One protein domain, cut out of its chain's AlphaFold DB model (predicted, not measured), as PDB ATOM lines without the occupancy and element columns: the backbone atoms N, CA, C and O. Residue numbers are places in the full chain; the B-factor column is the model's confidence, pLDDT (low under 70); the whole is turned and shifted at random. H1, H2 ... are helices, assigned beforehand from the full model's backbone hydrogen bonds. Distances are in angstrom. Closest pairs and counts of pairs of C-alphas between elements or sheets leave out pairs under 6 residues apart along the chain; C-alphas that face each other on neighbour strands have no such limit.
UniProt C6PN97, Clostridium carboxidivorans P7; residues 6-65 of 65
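This is residues 6 to 65 of the 65 residues of a protein of Clostridium carboxidivorans P7 (UniProt C6PN97). A small, rounded domain in which H2 and H4 pack side by side, running opposite ways, while H1 makes a separate side of the domain and the short H3 bridges toward the beginning of H1. The stretch of residues 6 to 17, which has no named element, runs alongside H1 in the other direction and then folds back into it. The printed part has 60 residues, with four named helices in the order H1, H2, H3, H4 and no named strand; the class is all helix. The whole is compact, with a radius of gyration of the C-alphas of 10.5 A, and its C-alphas span 27 by 21 by 20 A.

The printed part begins at Ile 6, whose C-alpha is at (126.343, 123.081, 184.511), and residues 6 to 17 lead to the first helix. H1, the longest helix by residues, covers residues 18 to 28, from C-alpha 18 at (123.573, 118.439, 165.399), and measures 15.5 A from first to last C-alpha. H2 covers residues 35 to 44 and measures 14.5 A. H3 covers residues 47 to 50 and measures 5.4 A. H4 covers residues 56 to 64 and measures 12.0 A, ending with C-alpha 64 at (130.666, 134.452, 181.219).

H1 and H2 only just touch, with 3 pairs of C-alphas within 8 A; the closest are those of Leu 28 and Val 38, 7.2 A apart. Their lines stand at a steep tilt of 51 degrees, and they run opposite ways. H1 touches H3, where the closest C-alphas, those of Asp 20 and Tyr 50, are 5.1 A apart. H2 and H3 meet only through their link. H2 touches H4, with 8 pairs of C-alphas within 8 A, the closest being those of Leu 42 and Glu 56 at 5.8 A. These two helices stand at a shallow tilt of 29 degrees and run opposite ways. H3 and H4 are close but not clearly touching; their closest C-alphas, those of Ile 47 and Glu 56, are 6.5 A apart. H1 and H4 are apart. Each O i to N i+4 pair in H1 and H4 is within hydrogen-bond range, as are 5 of 6 in H2; H3 is too short for such a pair, and its 1 pair of O i and N i+3 is within range.

The two C-alphas farthest apart are those of Ser 17 and Lys 36, 27.5 A. The printed part has no cut and ends at Asn 65, the chain's last residue. The links H2 to H3 and H3 to H4 are tight, the link H1 to H2 is short, and no link is long. The C-alphas of residues 6 to 17 lie 8 to 15 A from the mean of all C-alphas. The mean pLDDT of the printed part is 84.2, and residue 16 is under 70.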
ATOM      1  N   ILE A   6     127.183 122.986 185.697       86.56
ATOM      2  CA  ILE A   6     126.343 123.081 184.511       86.56
ATOM      3  C   ILE A   6     125.380 121.894 184.540       86.56
ATOM      4  O   ILE A   6     125.787 120.748 184.361       86.56
ATOM      5  N   ASN A   7     124.108 122.163 184.830       84.06
ATOM      6  CA  ASN A   7     123.089 121.121 184.971       84.06
ATOM      7  C   ASN A   7     122.531 120.678 183.610       84.06
ATOM      8  O   ASN A   7     122.163 119.525 183.423       84.06
ATOM      9  N   SER A   8     122.451 121.620 182.674       81.88
ATOM     10  CA  SER A   8     122.056 121.408 181.289       81.88
ATOM     11  C   SER A   8     122.556 122.608 180.491       81.88
ATOM     12  O   SER A   8     122.436 123.745 180.952       81.88
ATOM     13  N   ILE A   9     123.150 122.358 179.332       85.31
ATOM     14  CA  ILE A   9     123.631 123.385 178.411       85.31
ATOM     15  C   ILE A   9     123.051 123.085 177.045       85.31
ATOM     16  O   ILE A   9     122.940 121.921 176.664       85.31
ATOM     17  N   LYS A  10     122.646 124.144 176.346       85.44
ATOM     18  CA  LYS A  10     122.186 124.029 174.977       85.44
ATOM     19  C   LYS A  10     122.832 125.096 174.112       85.44
ATOM     20  O   LYS A  10     122.700 126.285 174.404       85.44
ATOM     21  N   LEU A  11     123.578 124.670 173.108       83.38
ATOM     22  CA  LEU A  11     124.340 125.523 172.215       83.38
ATOM     23  C   LEU A  11     123.532 125.710 170.931       83.38
ATOM     24  O   LEU A  11     123.042 124.753 170.337       83.38
ATOM     25  N   TYR A  12     123.374 126.963 170.516       79.38
ATOM     26  CA  TYR A  12     122.639 127.343 169.312       79.38
ATOM     27  C   TYR A  12     123.544 128.204 168.438       79.38
ATOM     28  O   TYR A  12     124.198 129.118 168.938       79.38
ATOM     29  N   GLY A  13     123.591 127.909 167.144       73.81
ATOM     30  CA  GLY A  13     124.535 128.526 166.226       73.81
ATOM     31  C   GLY A  13     124.543 127.825 164.875       73.81
ATOM     32  O   GLY A  13     123.813 126.859 164.653       73.81
ATOM     33  N   ASP A  14     125.363 128.349 163.972       72.25
ATOM     34  CA  ASP A  14     125.584 127.767 162.653       72.25
ATOM     35  C   ASP A  14     126.557 126.589 162.806       72.25
ATOM     36  O   ASP A  14     127.778 126.752 162.848       72.25
ATOM     37  N   PHE A  15     125.997 125.400 163.030       74.38
ATOM     38  CA  PHE A  15     126.757 124.167 163.210       74.38
ATOM     39  C   PHE A  15     126.662 123.307 161.961       74.38
ATOM     40  O   PHE A  15     125.615 123.226 161.320       74.38
ATOM     41  N   PHE A  16     127.751 122.609 161.651       67.31
ATOM     42  CA  PHE A  16     127.779 121.691 160.516       67.31
ATOM     43  C   PHE A  16     126.852 120.487 160.715       67.31
ATOM     44  O   PHE A  16     126.319 119.953 159.742       67.31
ATOM     45  N   SER A  17     126.664 120.033 161.956       74.00
ATOM     46  CA  SER A  17     125.787 118.913 162.298       74.00
ATOM     47  C   SER A  17     125.348 118.973 163.762       74.00
ATOM     48  O   SER A  17     126.073 119.455 164.629       74.00
ATOM     49  N   GLU A  18     124.149 118.459 164.044       76.31
ATOM     50  CA  GLU A  18     123.573 118.439 165.399       76.31
ATOM     51  C   GLU A  18     124.342 117.490 166.340       76.31
ATOM     52  O   GLU A  18     124.524 117.778 167.519       76.31
ATOM     53  N   SER A  19     124.870 116.384 165.813       77.25
ATOM     54  CA  SER A  19     125.626 115.400 166.599       77.25
ATOM     55  C   SER A  19     126.908 115.971 167.212       77.25
ATOM     56  O   SER A  19     127.264 115.615 168.333       77.25
ATOM     57  N   ASP A  20     127.581 116.866 166.490       81.50
ATOM     58  CA  ASP A  20     128.830 117.503 166.910       81.50
ATOM     59  C   ASP A  20     128.616 118.391 168.141       81.50
ATOM     60  O   ASP A  20     129.348 118.323 169.130       81.50
ATOM     61  N   VAL A  21     127.551 119.191 168.118       83.44
ATOM     62  CA  VAL A  21     127.234 120.086 169.230       83.44
ATOM     63  C   VAL A  21     126.694 119.327 170.448       83.44
ATOM     64  O   VAL A  21     127.040 119.683 171.572       83.44
ATOM     65  N   ILE A  22     125.943 118.236 170.254       86.88
ATOM     66  CA  ILE A  22     125.468 117.378 171.354       86.88
ATOM     67  C   ILE A  22     126.646 116.770 172.126       86.88
ATOM     68  O   ILE A  22     126.598 116.651 173.354       86.88
ATOM     69  N   GLU A  23     127.715 116.369 171.436       86.62
ATOM     70  CA  GLU A  23     128.911 115.841 172.097       86.62
ATOM     71  C   GLU A  23     129.553 116.910 172.997       86.62
ATOM     72  O   GLU A  23     129.825 116.659 174.174       86.62
ATOM     73  N   LEU A  24     129.691 118.134 172.478       86.12
ATOM     74  CA  LEU A  24     130.207 119.284 173.219       86.12
ATOM     75  C   LEU A  24     129.333 119.638 174.437       86.12
ATOM     76  O   LEU A  24     129.854 119.887 175.527       86.12
ATOM     77  N   GLU A  25     128.008 119.615 174.290       89.12
ATOM     78  CA  GLU A  25     127.055 119.841 175.385       89.12
ATOM     79  C   GLU A  25     127.192 118.796 176.496       89.12
ATOM     80  O   GLU A  25     127.165 119.142 177.680       89.12
ATOM     81  N   ASN A  26     127.379 117.525 176.137       89.12
ATOM     82  CA  ASN A  26     127.590 116.455 177.110       89.12
ATOM     83  C   ASN A  26     128.903 116.637 177.875       89.12
ATOM     84  O   ASN A  26     128.920 116.484 179.095       89.12
ATOM     85  N   VAL A  27     129.982 117.017 177.186       88.44
ATOM     86  CA  VAL A  27     131.289 117.296 177.804       88.44
ATOM     87  C   VAL A  27     131.209 118.470 178.786       88.44
ATOM     88  O   VAL A  27     131.834 118.452 179.849       88.44
ATOM     89  N   LEU A  28     130.414 119.486 178.451       87.12
ATOM     90  CA  LEU A  28     130.177 120.657 179.293       87.12
ATOM     91  C   LEU A  28     129.101 120.422 180.366       87.12
ATOM     92  O   LEU A  28     128.939 121.247 181.264       87.12
ATOM     93  N   THR A  29     128.366 119.316 180.330       90.38
ATOM     94  CA  THR A  29     127.389 118.981 181.368       90.38
ATOM     95  C   THR A  29     128.097 118.344 182.563       90.38
ATOM     96  O   THR A  29     128.953 117.476 182.429       90.38
ATOM     97  N   GLY A  30     127.760 118.782 183.776       87.75
ATOM     98  CA  GLY A  30     128.345 118.270 185.019       87.75
ATOM     99  C   GLY A  30     129.686 118.894 185.413       87.75
ATOM    100  O   GLY A  30     130.140 118.683 186.541       87.75
ATOM    101  N   ILE A  31     130.298 119.719 184.557       89.19
ATOM    102  CA  ILE A  31     131.478 120.507 184.932       89.19
ATOM    103  C   ILE A  31     131.084 121.741 185.744       89.19
ATOM    104  O   ILE A  31     129.950 122.225 185.715       89.19
ATOM    105  N   ARG A  32     132.045 122.268 186.502       89.12
ATOM    106  CA  ARG A  32     131.840 123.470 187.306       89.12
ATOM    107  C   ARG A  32     131.738 124.693 186.400       89.12
ATOM    108  O   ARG A  32     132.656 124.953 185.629       89.12
ATOM    109  N   TYR A  33     130.660 125.461 186.548       87.38
ATOM    110  CA  TYR A  33     130.426 126.730 185.864       87.38
ATOM    111  C   TYR A  33     131.399 127.800 186.376       87.38
ATOM    112  O   TYR A  33     131.100 128.617 187.248       87.38
ATOM    113  N   ASN A  34     132.637 127.710 185.908       88.00
ATOM    114  CA  ASN A  34     133.731 128.604 186.232       88.00
ATOM    115  C   ASN A  34     134.685 128.651 185.040       88.00
ATOM    116  O   ASN A  34     135.043 127.591 184.522       88.00
ATOM    117  N   GLU A  35     135.133 129.852 184.668       89.12
ATOM    118  CA  GLU A  35     135.997 130.088 183.505       89.12
ATOM    119  C   GLU A  35     137.160 129.096 183.435       89.12
ATOM    120  O   GLU A  35     137.401 128.489 182.396       89.12
ATOM    121  N   LYS A  36     137.841 128.858 184.561       89.25
ATOM    122  CA  LYS A  36     139.004 127.972 184.600       89.25
ATOM    123  C   LYS A  36     138.643 126.528 184.256       89.25
ATOM    124  O   LYS A  36     139.378 125.897 183.514       89.25
ATOM    125  N   ASN A  37     137.537 126.008 184.794       90.50
ATOM    126  CA  ASN A  37     137.128 124.614 184.569       90.50
ATOM    127  C   ASN A  37     136.614 124.420 183.145       90.50
ATOM    128  O   ASN A  37     137.003 123.464 182.486       90.50
ATOM    129  N   VAL A  38     135.783 125.351 182.670       89.31
ATOM    130  CA  VAL A  38     135.285 125.332 181.293       89.31
ATOM    131  C   VAL A  38     136.468 125.407 180.329       89.31
ATOM    132  O   VAL A  38     136.604 124.531 179.488       89.31
ATOM    133  N   ARG A  39     137.398 126.355 180.502       90.56
ATOM    134  CA  ARG A  39     138.564 126.510 179.617       90.56
ATOM    135  C   ARG A  39     139.477 125.280 179.620       90.56
ATOM    136  O   ARG A  39     140.006 124.928 178.576       90.56
ATOM    137  N   ASP A  40     139.670 124.620 180.761       91.12
ATOM    138  CA  ASP A  40     140.500 123.405 180.847       91.12
ATOM    139  C   ASP A  40     139.902 122.240 180.045       91.12
ATOM    140  O   ASP A  40     140.604 121.532 179.321       91.12
ATOM    141  N   VAL A  41     138.578 122.096 180.116       90.00
ATOM    142  CA  VAL A  41     137.825 121.127 179.319       90.00
ATOM    143  C   VAL A  41     137.903 121.504 177.846       90.00
ATOM    144  O   VAL A  41     138.334 120.683 177.046       90.00
ATOM    145  N   LEU A  42     137.601 122.761 177.508       86.81
ATOM    146  CA  LEU A  42     137.652 123.279 176.142       86.81
ATOM    147  C   LEU A  42     139.042 123.148 175.494       86.81
ATOM    148  O   LEU A  42     139.118 122.987 174.289       86.81
ATOM    149  N   LYS A  43     140.136 123.145 176.264       86.69
ATOM    150  CA  LYS A  43     141.493 122.884 175.748       86.69
ATOM    151  C   LYS A  43     141.734 121.436 175.327       86.69
ATOM    152  O   LYS A  43     142.614 121.176 174.511       86.69
ATOM    153  N   ASN A  44     141.008 120.490 175.918       86.94
ATOM    154  CA  ASN A  44     141.128 119.066 175.603       86.94
ATOM    155  C   ASN A  44     140.247 118.645 174.416       86.94
ATOM    156  O   ASN A  44     140.405 117.540 173.902       86.94
ATOM    157  N   ILE A  45     139.345 119.518 173.965       84.75
ATOM    158  CA  ILE A  45     138.441 119.292 172.833       84.75
ATOM    159  C   ILE A  45     138.691 120.333 171.747       84.75
ATOM    160  O   ILE A  45     138.821 121.521 171.999       84.75
ATOM    161  N   SER A  46     138.729 119.902 170.494       82.38
ATOM    162  CA  SER A  46     138.889 120.836 169.379       82.38
ATOM    163  C   SER A  46     137.546 121.489 169.054       82.38
ATOM    164  O   SER A  46     136.806 120.947 168.240       82.38
ATOM    165  N   ILE A  47     137.229 122.647 169.654       82.62
ATOM    166  CA  ILE A  47     135.972 123.375 169.360       82.62
ATOM    167  C   ILE A  47     135.803 123.624 167.863       82.62
ATOM    168  O   ILE A  47     134.703 123.484 167.344       82.62
ATOM    169  N   GLU A  48     136.902 123.888 167.161       81.19
ATOM    170  CA  GLU A  48     136.933 124.114 165.716       81.19
ATOM    171  C   GLU A  48     136.357 122.941 164.895       81.19
ATOM    172  O   GLU A  48     135.896 123.153 163.777       81.19
ATOM    173  N   LYS A  49     136.351 121.707 165.436       79.94
ATOM    174  CA  LYS A  49     135.691 120.553 164.798       79.94
ATOM    175  C   LYS A  49     134.168 120.627 164.874       79.94
ATOM    176  O   LYS A  49     133.511 120.120 163.975       79.94
ATOM    177  N   TYR A  50     133.628 121.235 165.927       82.00
ATOM    178  CA  TYR A  50     132.188 121.310 166.173       82.00
ATOM    179  C   TYR A  50     131.594 122.637 165.676       82.00
ATOM    180  O   TYR A  50     130.509 122.670 165.098       82.00
ATOM    181  N   MET A  51     132.318 123.742 165.871       80.31
ATOM    182  CA  MET A  51     131.922 125.085 165.466       80.31
ATOM    183  C   MET A  51     132.974 125.685 164.539       80.31
ATOM    184  O   MET A  51     134.071 126.059 164.957       80.31
ATOM    185  N   SER A  52     132.617 125.824 163.265       75.69
ATOM    186  CA  SER A  52     133.452 126.553 162.317       75.69
ATOM    187  C   SER A  52     133.495 128.028 162.718       75.69
ATOM    188  O   SER A  52     132.453 128.649 162.898       75.69
ATOM    189  N   ASN A  53     134.701 128.592 162.838       78.50
ATOM    190  CA  ASN A  53     134.938 130.007 163.160       78.50
ATOM    191  C   ASN A  53     134.686 130.427 164.630       78.50
ATOM    192  O   ASN A  53     134.601 131.622 164.915       78.50
ATOM    193  N   ILE A  54     134.601 129.475 165.568       84.19
ATOM    194  CA  ILE A  54     134.538 129.733 167.018       84.19
ATOM    195  C   ILE A  54     135.711 129.027 167.706       84.19
ATOM    196  O   ILE A  54     136.028 127.880 167.401       84.19
ATOM    197  N   ASN A  55     136.330 129.706 168.673       86.00
ATOM    198  CA  ASN A  55     137.360 129.140 169.545       86.00
ATOM    199  C   ASN A  55     136.885 129.084 171.008       86.00
ATOM    200  O   ASN A  55     135.812 129.585 171.356       86.00
ATOM    201  N   GLU A  56     137.708 128.492 171.875       87.75
ATOM    202  CA  GLU A  56     137.418 128.390 173.310       87.75
ATOM    203  C   GLU A  56     137.170 129.748 173.974       87.75
ATOM    204  O   GLU A  56     136.328 129.851 174.859       87.75
ATOM    205  N   ASP A  57     137.862 130.793 173.526       87.88
ATOM    206  CA  ASP A  57     137.789 132.124 174.114       87.88
ATOM    207  C   ASP A  57     136.465 132.812 173.776       87.88
ATOM    208  O   ASP A  57     135.820 133.365 174.659       87.88
ATOM    209  N   ASN A  58     135.988 132.670 172.535       87.56
ATOM    210  CA  ASN A  58     134.656 133.108 172.128       87.56
ATOM    211  C   ASN A  58     133.572 132.398 172.946       87.56
ATOM    212  O   ASN A  58     132.644 133.049 173.420       87.56
ATOM    213  N   LEU A  59     133.696 131.081 173.145       85.88
ATOM    214  CA  LEU A  59     132.717 130.315 173.917       85.88
ATOM    215  C   LEU A  59     132.698 130.762 175.387       85.88
ATOM    216  O   LEU A  59     131.636 131.021 175.944       85.88
ATOM    217  N   ILE A  60     133.881 130.913 175.993       88.12
ATOM    218  CA  ILE A  60     134.057 131.441 177.351       88.12
ATOM    219  C   ILE A  60     133.443 132.837 177.461       88.12
ATOM    220  O   ILE A  60     132.680 133.090 178.390       88.12
ATOM    221  N   GLN A  61     133.728 133.723 176.509       88.44
ATOM    222  CA  GLN A  61     133.182 135.072 176.503       88.44
ATOM    223  C   GLN A  61     131.654 135.029 176.435       88.44
ATOM    224  O   GLN A  61     131.007 135.654 177.254       88.44
ATOM    225  N   VAL A  62     131.047 134.242 175.545       85.44
ATOM    226  CA  VAL A  62     129.576 134.142 175.460       85.44
ATOM    227  C   VAL A  62     128.957 133.554 176.734       85.44
ATOM    228  O   VAL A  62     127.858 133.948 177.113       85.44
ATOM    229  N   MET A  63     129.641 132.627 177.408       83.25
ATOM    230  CA  MET A  63     129.141 132.017 178.642       83.25
ATOM    231  C   MET A  63     129.263 132.944 179.857       83.25
ATOM    232  O   MET A  63     128.362 132.963 180.686       83.25
ATOM    233  N   PHE A  64     130.364 133.682 180.003       84.31
ATOM    234  CA  PHE A  64     130.666 134.452 181.219       84.31
ATOM    235  C   PHE A  64     130.436 135.968 181.097       84.31
ATOM    236  O   PHE A  64     130.686 136.681 182.072       84.31
ATOM    237  N   ASN A  65     129.974 136.454 179.941       71.81
ATOM    238  CA  ASN A  65     129.710 137.873 179.674       71.81
ATOM    239  C   ASN A  65     128.242 138.276 179.852       71.81
ATOM    240  O   ASN A  65     127.351 137.401 179.802       71.81
TER     241      ASN A  65